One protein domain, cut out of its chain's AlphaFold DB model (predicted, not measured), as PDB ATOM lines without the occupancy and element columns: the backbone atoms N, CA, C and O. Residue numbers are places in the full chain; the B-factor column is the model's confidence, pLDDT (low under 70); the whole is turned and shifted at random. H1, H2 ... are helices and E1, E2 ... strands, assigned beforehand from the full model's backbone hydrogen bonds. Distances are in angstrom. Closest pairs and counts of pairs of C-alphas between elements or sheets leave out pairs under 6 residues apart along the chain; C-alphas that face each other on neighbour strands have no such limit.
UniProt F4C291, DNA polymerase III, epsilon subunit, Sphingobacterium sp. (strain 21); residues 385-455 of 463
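What this domain is: This is residues 385 to 455 of the 463 residues of the protein "DNA polymerase III, epsilon subunit" of Sphingobacterium sp. (strain 21) (UniProt F4C291). A strongly twisted antiparallel sheet, E3, E2, E1, E4 in order, lies between H2 over one face and H1 over the other, three layers. The 71 printed residues include three strands, two named helices, then a fourth strand, a mixed class. The whole is compact, radius of gyration of the C-alphas 11.5 A, spans 30 by 24 by 22 A.

Where its parts are: E1, residues 385 to 389, begins at C-alpha (-29.473, -27.755, 28.460). E2 is residues 395 to 402, E3 405 to 413, 23.4 A long, H1 421 to 427, H2 435 to 447 and E4 452 to 454, ending at C-alpha (-28.994, -26.181, 34.711).

How they stand to each other: E1, E2 and E3 form a meander, consecutive antiparallel neighbours; N 386 and O 399 are 2.9 A apart, N 398 and O 410 also 2.9 A. H1 is on the sheet, its closest C-alphas to E3 Thr 427 and Gly 410, 6.6 A. H2 is on the opposite face. O i to N i+4 pairs are within hydrogen-bond range throughout H2, 2 of 3 in H1.

The domain as a whole: The printed part has no cut or long link; no printed residue is under 70.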
ATOM      1  N   ILE A 385     -30.035 -27.404  29.751       93.38
ATOM      2  CA  ILE A 385     -29.473 -27.755  28.460       93.38
ATOM      3  C   ILE A 385     -28.771 -29.101  28.612       93.38
ATOM      4  O   ILE A 385     -28.080 -29.331  29.605       93.38
ATOM      5  N   ILE A 386     -28.943 -29.990  27.636       94.56
ATOM      6  CA  ILE A 386     -28.053 -31.138  27.456       94.56
ATOM      7  C   ILE A 386     -27.089 -30.798  26.327       94.56
ATOM      8  O   ILE A 386     -27.540 -30.582  25.197       94.56
ATOM      9  N   LEU A 387     -25.796 -30.788  26.645       94.69
ATOM     10  CA  LEU A 387     -24.712 -30.658  25.679       94.69
ATOM     11  C   LEU A 387     -23.969 -31.980  25.546       94.69
ATOM     12  O   LEU A 387     -23.579 -32.598  26.532       94.69
ATOM     13  N   ASP A 388     -23.818 -32.446  24.315       95.06
ATOM     14  CA  ASP A 388     -23.208 -33.742  24.016       95.06
ATOM     15  C   ASP A 388     -22.613 -33.725  22.603       95.06
ATOM     16  O   ASP A 388     -22.716 -32.734  21.883       95.06
ATOM     17  N   LYS A 389     -22.023 -34.829  22.159       93.56
ATOM     18  CA  LYS A 389     -21.326 -34.966  20.884       93.56
ATOM     19  C   LYS A 389     -22.147 -34.478  19.679       93.56
ATOM     20  O   LYS A 389     -23.279 -34.911  19.454       93.56
ATOM     21  N   GLY A 390     -21.540 -33.618  18.863       93.12
ATOM     22  CA  GLY A 390     -22.082 -33.166  17.583       93.12
ATOM     23  C   GLY A 390     -21.966 -34.190  16.451       93.12
ATOM     24  O   GLY A 390     -21.550 -35.334  16.652       93.12
ATOM     25  N   ARG A 391     -22.371 -33.806  15.232       92.31
ATOM     26  CA  ARG A 391     -22.192 -34.656  14.036       92.31
ATOM     27  C   ARG A 391     -20.742 -34.617  13.551       92.31
ATOM     28  O   ARG A 391     -20.272 -35.618  13.010       92.31
ATOM     29  N   THR A 392     -20.068 -33.486  13.742       91.38
ATOM     30  CA  THR A 392     -18.639 -33.262  13.475       91.38
ATOM     31  C   THR A 392     -17.900 -32.944  14.780       91.38
ATOM     32  O   THR A 392     -18.511 -32.930  15.846       91.38
ATOM     33  N   GLU A 393     -16.581 -32.753  14.707       88.38
ATOM     34  CA  GLU A 393     -15.751 -32.414  15.874       88.38
ATOM     35  C   GLU A 393     -15.872 -30.934  16.278       88.38
ATOM     36  O   GLU A 393     -15.711 -30.617  17.450       88.38
ATOM     37  N   ASP A 394     -16.238 -30.055  15.340       91.69
ATOM     38  CA  ASP A 394     -16.332 -28.601  15.560       91.69
ATOM     39  C   ASP A 394     -17.668 -28.146  16.177       91.69
ATOM     40  O   ASP A 394     -17.850 -26.975  16.519       91.69
ATOM     41  N   GLU A 395     -18.634 -29.057  16.299       93.69
ATOM     42  CA  GLU A 395     -19.958 -28.760  16.835       93.69
ATOM     43  C   GLU A 395     -20.313 -29.699  17.994       93.69
ATOM     44  O   GLU A 395     -19.850 -30.839  18.090       93.69
ATOM     45  N   GLN A 396     -21.215 -29.236  18.848       94.62
ATOM     46  CA  GLN A 396     -21.850 -30.024  19.891       94.62
ATOM     47  C   GLN A 396     -23.362 -29.998  19.719       94.62
ATOM     48  O   GLN A 396     -23.963 -29.036  19.240       94.62
ATOM     49  N   SER A 397     -23.992 -31.103  20.080       95.50
ATOM     50  CA  SER A 397     -25.436 -31.216  20.100       95.50
ATOM     51  C   SER A 397     -26.022 -30.481  21.300       95.50
ATOM     52  O   SER A 397     -25.480 -30.570  22.397       95.50
ATOM     53  N   CYS A 398     -27.137 -29.782  21.089       95.56
ATOM     54  CA  CYS A 398     -27.821 -29.006  22.115       95.56
ATOM     55  C   CYS A 398     -29.304 -29.386  22.161       95.56
ATOM     56  O   CYS A 398     -30.015 -29.304  21.153       95.56
ATOM     57  N   ILE A 399     -29.769 -29.824  23.333       96.12
ATOM     58  CA  ILE A 399     -31.188 -30.053  23.631       96.12
ATOM     59  C   ILE A 399     -31.580 -29.104  24.751       96.12
ATOM     60  O   ILE A 399     -31.080 -29.222  25.868       96.12
ATOM     61  N   TRP A 400     -32.503 -28.197  24.455       94.81
ATOM     62  CA  TRP A 400     -32.917 -27.156  25.384       94.81
ATOM     63  C   TRP A 400     -34.285 -27.469  25.975       94.81
ATOM     64  O   TRP A 400     -35.268 -27.632  25.244       94.81
ATOM     65  N   VAL A 401     -34.366 -27.528  27.302       91.25
ATOM     66  CA  VAL A 401     -35.605 -27.724  28.057       91.25
ATOM     67  C   VAL A 401     -35.895 -26.469  28.869       91.25
ATOM     68  O   VAL A 401     -35.051 -26.018  29.635       91.25
ATOM     69  N   GLU A 402     -37.109 -25.938  28.744       87.88
ATOM     70  CA  GLU A 402     -37.605 -24.829  29.558       87.88
ATOM     71  C   GLU A 402     -38.854 -25.243  30.302       87.88
ATOM     72  O   GLU A 402     -39.828 -25.689  29.690       87.88
ATOM     73  N   LYS A 403     -38.838 -25.065  31.627       81.81
ATOM     74  CA  LYS A 403     -39.993 -25.321  32.493       81.81
ATOM     75  C   LYS A 403     -40.617 -26.683  32.167       81.81
ATOM     76  O   LYS A 403     -41.824 -26.807  31.963       81.81
ATOM     77  N   GLY A 404     -39.766 -27.714  32.070       78.69
ATOM     78  CA  GLY A 404     -40.178 -29.098  31.826       78.69
ATOM     79  C   GLY A 404     -40.707 -29.388  30.417       78.69
ATOM     80  O   GLY A 404     -41.295 -30.447  30.204       78.69
ATOM     81  N   LYS A 405     -40.512 -28.481  29.454       84.44
ATOM     82  CA  LYS A 405     -40.890 -28.664  28.050       84.44
ATOM     83  C   LYS A 405     -39.674 -28.543  27.151       84.44
ATOM     84  O   LYS A 405     -38.832 -27.673  27.332       84.44
ATOM     85  N   LEU A 406     -39.613 -29.394  26.135       90.00
ATOM     86  CA  LEU A 406     -38.626 -29.268  25.070       90.00
ATOM     87  C   LEU A 406     -38.869 -27.952  24.319       90.00
ATOM     88  O   LEU A 406     -39.926 -27.786  23.710       90.00
ATOM     89  N   PHE A 407     -37.888 -27.056  24.353       91.69
ATOM     90  CA  PHE A 407     -37.884 -25.815  23.584       91.69
ATOM     91  C   PHE A 407     -37.399 -26.071  22.156       91.69
ATOM     92  O   PHE A 407     -38.081 -25.736  21.184       91.69
ATOM     93  N   GLY A 408     -36.237 -26.712  22.022       93.31
ATOM     94  CA  GLY A 408     -35.605 -26.927  20.729       93.31
ATOM     95  C   GLY A 408     -34.428 -27.888  20.780       93.31
ATOM     96  O   GLY A 408     -33.913 -28.225  21.847       93.31
ATOM     97  N   ILE A 409     -34.042 -28.354  19.597       95.81
ATOM     98  CA  ILE A 409     -32.902 -29.246  19.383       95.81
ATOM     99  C   ILE A 409     -32.075 -28.674  18.236       95.81
ATOM    100  O   ILE A 409     -32.634 -28.256  17.219       95.81
ATOM    101  N   GLY A 410     -30.756 -28.691  18.370       94.56
ATOM    102  CA  GLY A 410     -29.855 -28.185  17.344       94.56
ATOM    103  C   GLY A 410     -28.409 -28.599  17.567       94.56
ATOM    104  O   GLY A 410     -28.109 -29.473  18.384       94.56
ATOM    105  N   TYR A 411     -27.534 -27.960  16.802       94.88
ATOM    106  CA  TYR A 411     -26.089 -28.085  16.921       94.88
ATOM    107  C   TYR A 411     -25.511 -26.682  17.017       94.88
ATOM    108  O   TYR A 411     -25.869 -25.820  16.216       94.88
ATOM    109  N   ILE A 412     -24.653 -26.478  18.006       93.69
ATOM    110  CA  ILE A 412     -23.958 -25.217  18.266       93.69
ATOM    111  C   ILE A 412     -22.453 -25.454  18.154       93.69
ATOM    112  O   ILE A 412     -22.007 -26.602  18.214       93.69
ATOM    113  N   ALA A 413     -21.666 -24.395  17.981       90.75
ATOM    114  CA  ALA A 413     -20.215 -24.533  17.964       90.75
ATOM    115  C   ALA A 413     -19.718 -25.061  19.321       90.75
ATOM    116  O   ALA A 413     -20.330 -24.819  20.367       90.75
ATOM    117  N   TYR A 414     -18.609 -25.799  19.319       85.38
ATOM    118  CA  TYR A 414     -18.046 -26.335  20.563       85.38
ATOM    119  C   TYR A 414     -17.680 -25.222  21.568       85.38
ATOM    120  O   TYR A 414     -17.830 -25.391  22.772       85.38
ATOM    121  N   GLU A 415     -17.279 -24.057  21.058       82.94
ATOM    122  CA  GLU A 415     -16.882 -22.875  21.835       82.94
ATOM    123  C   GLU A 415     -18.045 -21.911  22.134       82.94
ATOM    124  O   GLU A 415     -17.820 -20.814  22.638       82.94
ATOM    125  N   SER A 416     -19.290 -22.272  21.794       82.00
ATOM    126  CA  SER A 416     -20.443 -21.400  22.032       82.00
ATOM    127  C   SER A 416     -20.642 -21.113  23.522       82.00
ATOM    128  O   SER A 416     -20.724 -22.038  24.333       82.00
ATOM    129  N   ASP A 417     -20.786 -19.832  23.865       79.00
ATOM    130  CA  ASP A 417     -21.056 -19.400  25.233       79.00
ATOM    131  C   ASP A 417     -22.520 -19.663  25.614       79.00
ATOM    132  O   ASP A 417     -23.459 -19.079  25.070       79.00
ATOM    133  N   ILE A 418     -22.716 -20.554  26.585       76.12
ATOM    134  CA  ILE A 418     -24.035 -20.921  27.108       76.12
ATOM    135  C   ILE A 418     -24.652 -19.870  28.030       76.12
ATOM    136  O   ILE A 418     -25.834 -19.975  28.363       76.12
ATOM    137  N   ASN A 419     -23.886 -18.845  28.406       77.69
ATOM    138  CA  ASN A 419     -24.346 -17.743  29.246       77.69
ATOM    139  C   ASN A 419     -25.183 -16.709  28.480       77.69
ATOM    140  O   ASN A 419     -25.795 -15.838  29.101       77.69
ATOM    141  N   HIS A 420     -25.292 -16.846  27.154       80.69
ATOM    142  CA  HIS A 420     -26.168 -16.042  26.303       80.69
ATOM    143  C   HIS A 420     -27.293 -16.899  25.681       80.69
ATOM    144  O   HIS A 420     -27.227 -17.279  24.511       80.69
ATOM    145  N   PRO A 421     -28.369 -17.197  26.445       82.19
ATOM    146  CA  PRO A 421     -29.458 -18.075  26.015       82.19
ATOM    147  C   PRO A 421     -30.093 -17.724  24.672       82.19
ATOM    148  O   PRO A 421     -30.448 -18.625  23.918       82.19
ATOM    149  N   GLU A 422     -30.268 -16.436  24.380       84.38
ATOM    150  CA  GLU A 422     -30.973 -15.983  23.176       84.38
ATOM    151  C   GLU A 422     -30.212 -16.361  21.895       84.38
ATOM    152  O   GLU A 422     -30.818 -16.882  20.961       84.38
ATOM    153  N   GLU A 423     -28.882 -16.235  21.892       83.12
ATOM    154  CA  GLU A 423     -28.049 -16.600  20.738       83.12
ATOM    155  C   GLU A 423     -28.118 -18.099  20.442       83.12
ATOM    156  O   GLU A 423     -28.246 -18.516  19.291       83.12
ATOM    157  N   ILE A 424     -28.102 -18.931  21.489       87.25
ATOM    158  CA  ILE A 424     -28.250 -20.377  21.326       87.25
ATOM    159  C   ILE A 424     -29.642 -20.699  20.803       87.25
ATOM    160  O   ILE A 424     -29.768 -21.436  19.826       87.25
ATOM    161  N   LYS A 425     -30.691 -20.152  21.422       88.56
ATOM    162  CA  LYS A 425     -32.084 -20.446  21.066       88.56
ATOM    163  C   LYS A 425     -32.399 -20.169  19.600       88.56
ATOM    164  O   LYS A 425     -33.154 -20.948  19.018       88.56
ATOM    165  N   ASP A 426     -31.808 -19.134  19.012       87.06
ATOM    166  CA  ASP A 426     -31.993 -18.785  17.599       87.06
ATOM    167  C   ASP A 426     -31.412 -19.833  16.638       87.06
ATOM    168  O   ASP A 426     -31.915 -20.015  15.527       87.06
ATOM    169  N   THR A 427     -30.403 -20.592  17.074       87.94
ATOM    170  CA  THR A 427     -29.837 -21.707  16.296       87.94
ATOM    171  C   THR A 427     -30.629 -23.012  16.440       87.94
ATOM    172  O   THR A 427     -30.473 -23.937  15.635       87.94
ATOM    173  N   LEU A 428     -31.488 -23.121  17.459       92.50
ATOM    174  CA  LEU A 428     -32.224 -24.348  17.746       92.50
ATOM    175  C   LEU A 428     -33.495 -24.450  16.906       92.50
ATOM    176  O   LEU A 428     -34.320 -23.541  16.829       92.50
ATOM    177  N   THR A 429     -33.729 -25.635  16.347       93.38
ATOM    178  CA  THR A 429     -35.009 -25.926  15.701       93.38
ATOM    179  C   THR A 429     -36.051 -26.247  16.766       93.38
ATOM    180  O   THR A 429     -35.871 -27.166  17.572       93.38
ATOM    181  N   ARG A 430     -37.163 -25.506  16.762       92.50
ATOM    182  CA  ARG A 430     -38.279 -25.734  17.688       92.50
ATOM    183  C   ARG A 430     -39.070 -26.973  17.291       92.50
ATOM    184  O   ARG A 430     -39.487 -27.119  16.142       92.50
ATOM    185  N   TYR A 431     -39.336 -27.828  18.272       86.00
ATOM    186  CA  TYR A 431     -40.131 -29.038  18.091       86.00
ATOM    187  C   TYR A 431     -41.275 -29.093  19.104       86.00
ATOM    188  O   TYR A 431     -41.110 -28.645  20.238       86.00
ATOM    189  N   PRO A 432     -42.438 -29.660  18.734       80.00
ATOM    190  CA  PRO A 432     -43.537 -29.822  19.671       80.00
ATOM    191  C   PRO A 432     -43.123 -30.771  20.800       80.00
ATOM    192  O   PRO A 432     -42.843 -31.950  20.569       80.00
ATOM    193  N   SER A 433     -43.107 -30.259  22.030       81.06
ATOM    194  CA  SER A 433     -42.855 -31.075  23.214       81.06
ATOM    195  C   SER A 433     -44.030 -32.018  23.492       81.06
ATOM    196  O   SER A 433     -45.195 -31.662  23.317       81.06
ATOM    197  N   ASN A 434     -43.718 -33.236  23.926       79.56
ATOM    198  CA  ASN A 434     -44.683 -34.202  24.438       79.56
ATOM    199  C   ASN A 434     -44.025 -35.074  25.516       79.56
ATOM    200  O   ASN A 434     -42.797 -35.129  25.622       79.56
ATOM    201  N   ASP A 435     -44.843 -35.798  26.274       74.25
ATOM    202  CA  ASP A 435     -44.372 -36.560  27.435       74.25
ATOM    203  C   ASP A 435     -43.425 -37.704  27.074       74.25
ATOM    204  O   ASP A 435     -42.520 -38.014  27.840       74.25
ATOM    205  N   TYR A 436     -43.581 -38.312  25.892       80.38
ATOM    206  CA  TYR A 436     -42.642 -39.334  25.423       80.38
ATOM    207  C   TYR A 436     -41.239 -38.751  25.242       80.38
ATOM    208  O   TYR A 436     -40.257 -39.318  25.718       80.38
ATOM    209  N   MET A 437     -41.148 -37.602  24.569       87.06
ATOM    210  CA  MET A 437     -39.882 -36.906  24.349       87.06
ATOM    211  C   MET A 437     -39.276 -36.443  25.672       87.06
ATOM    212  O   MET A 437     -38.095 -36.680  25.907       87.06
ATOM    213  N   MET A 438     -40.086 -35.865  26.564       85.56
ATOM    214  CA  MET A 438     -39.608 -35.458  27.885       85.56
ATOM    215  C   MET A 438     -39.133 -36.645  28.724       85.56
ATOM    216  O   MET A 438     -38.086 -36.549  29.352       85.56
ATOM    217  N   HIS A 439     -39.814 -37.791  28.679       79.88
ATOM    218  CA  HIS A 439     -39.348 -39.002  29.352       79.88
ATOM    219  C   HIS A 439     -37.981 -39.464  28.822       79.88
ATOM    220  O   HIS A 439     -37.106 -39.819  29.611       79.88
ATOM    221  N   LEU A 440     -37.766 -39.450  27.500       87.38
ATOM    222  CA  LEU A 440     -36.460 -39.779  26.913       87.38
ATOM    223  C   LEU A 440     -35.365 -38.818  27.390       87.38
ATOM    224  O   LEU A 440     -34.299 -39.271  27.800       87.38
ATOM    225  N   ILE A 441     -35.647 -37.513  27.373       90.94
ATOM    226  CA  ILE A 441     -34.716 -36.466  27.809       90.94
ATOM    227  C   ILE A 441     -34.374 -36.637  29.293       90.94
ATOM    228  O   ILE A 441     -33.200 -36.683  29.645       90.94
ATOM    229  N   MET A 442     -35.378 -36.802  30.158       82.31
ATOM    230  CA  MET A 442     -35.178 -36.965  31.602       82.31
ATOM    231  C   MET A 442     -34.456 -38.271  31.945       82.31
ATOM    232  O   MET A 442     -33.580 -38.288  32.807       82.31
ATOM    233  N   SER A 443     -34.783 -39.371  31.257       78.06
ATOM    234  CA  SER A 443     -34.072 -40.640  31.431       78.06
ATOM    235  C   SER A 443     -32.599 -40.511  31.047       78.06
ATOM    236  O   SER A 443     -31.751 -41.075  31.733       78.06
ATOM    237  N   TYR A 444     -32.295 -39.791  29.965       88.81
ATOM    238  CA  TYR A 444     -30.920 -39.554  29.533       88.81
ATOM    239  C   TYR A 444     -30.170 -38.651  30.510       88.81
ATOM    240  O   TYR A 444     -29.079 -38.996  30.953       88.81
ATOM    241  N   ALA A 445     -30.795 -37.544  30.911       86.00
ATOM    242  CA  ALA A 445     -30.282 -36.618  31.910       86.00
ATOM    243  C   ALA A 445     -29.880 -37.351  33.205       86.00
ATOM    244  O   ALA A 445     -28.747 -37.239  33.669       86.00
ATOM    245  N   ASN A 446     -30.759 -38.198  33.746       76.31
ATOM    246  CA  ASN A 446     -30.464 -38.955  34.965       76.31
ATOM    247  C   ASN A 446     -29.280 -39.928  34.816       76.31
ATOM    248  O   ASN A 446     -28.577 -40.189  35.790       76.31
ATOM    249  N   GLN A 447     -29.058 -40.479  33.619       82.56
ATOM    250  CA  GLN A 447     -27.940 -41.388  33.339       82.56
ATOM    251  C   GLN A 447     -26.626 -40.641  33.068       82.56
ATOM    252  O   GLN A 447     -25.550 -41.188  33.309       82.56
ATOM    253  N   HIS A 448     -26.707 -39.393  32.600       90.69
ATOM    254  CA  HIS A 448     -25.568 -38.581  32.174       90.69
ATOM    255  C   HIS A 448     -25.562 -37.194  32.840       90.69
ATOM    256  O   HIS A 448     -25.592 -36.177  32.146       90.69
ATOM    257  N   PRO A 449     -25.467 -37.111  34.181       86.81
ATOM    258  CA  PRO A 449     -25.594 -35.844  34.903       86.81
ATOM    259  C   PRO A 449     -24.524 -34.806  34.533       86.81
ATOM    260  O   PRO A 449     -24.781 -33.615  34.638       86.81
ATOM    261  N   LYS A 450     -23.348 -35.243  34.059       91.38
ATOM    262  CA  LYS A 450     -22.237 -34.365  33.644       91.38
ATOM    263  C   LYS A 450     -22.495 -33.588  32.349       91.38
ATOM    264  O   LYS A 450     -21.753 -32.666  32.055       91.38
ATOM    265  N   LEU A 451     -23.490 -33.999  31.565       91.00
ATOM    266  CA  LEU A 451     -23.846 -33.366  30.290       91.00
ATOM    267  C   LEU A 451     -24.946 -32.306  30.457       91.00
ATOM    268  O   LEU A 451     -25.436 -31.761  29.470       91.00
ATOM    269  N   ILE A 452     -25.396 -32.072  31.694       91.00
ATOM    270  CA  ILE A 452     -26.521 -31.194  32.005       91.00
ATOM    271  C   ILE A 452     -26.005 -29.863  32.531       91.00
ATOM    272  O   ILE A 452     -25.373 -29.810  33.582       91.00
ATOM    273  N   HIS A 453     -26.421 -28.785  31.880       88.81
ATOM    274  CA  HIS A 453     -26.236 -27.421  32.358       88.81
ATOM    275  C   HIS A 453     -27.585 -26.891  32.834       88.81
ATOM    276  O   HIS A 453     -28.512 -26.720  32.040       88.81
ATOM    277  N   ARG A 454     -27.742 -26.698  34.146       83.56
ATOM    278  CA  ARG A 454     -28.994 -26.181  34.711       83.56
ATOM    279  C   ARG A 454     -29.096 -24.686  34.454       83.56
ATOM    280  O   ARG A 454     -28.161 -23.943  34.723       83.56
ATOM    281  N   LEU A 455     -30.261 -24.261  33.988       74.88
ATOM    282  CA  LEU A 455     -30.589 -22.857  33.809       74.88
ATOM    283  C   LEU A 455     -31.270 -22.394  35.096       74.88
ATOM    284  O   LEU A 455     -32.431 -22.735  35.329       74.88
TER     285      LEU A 455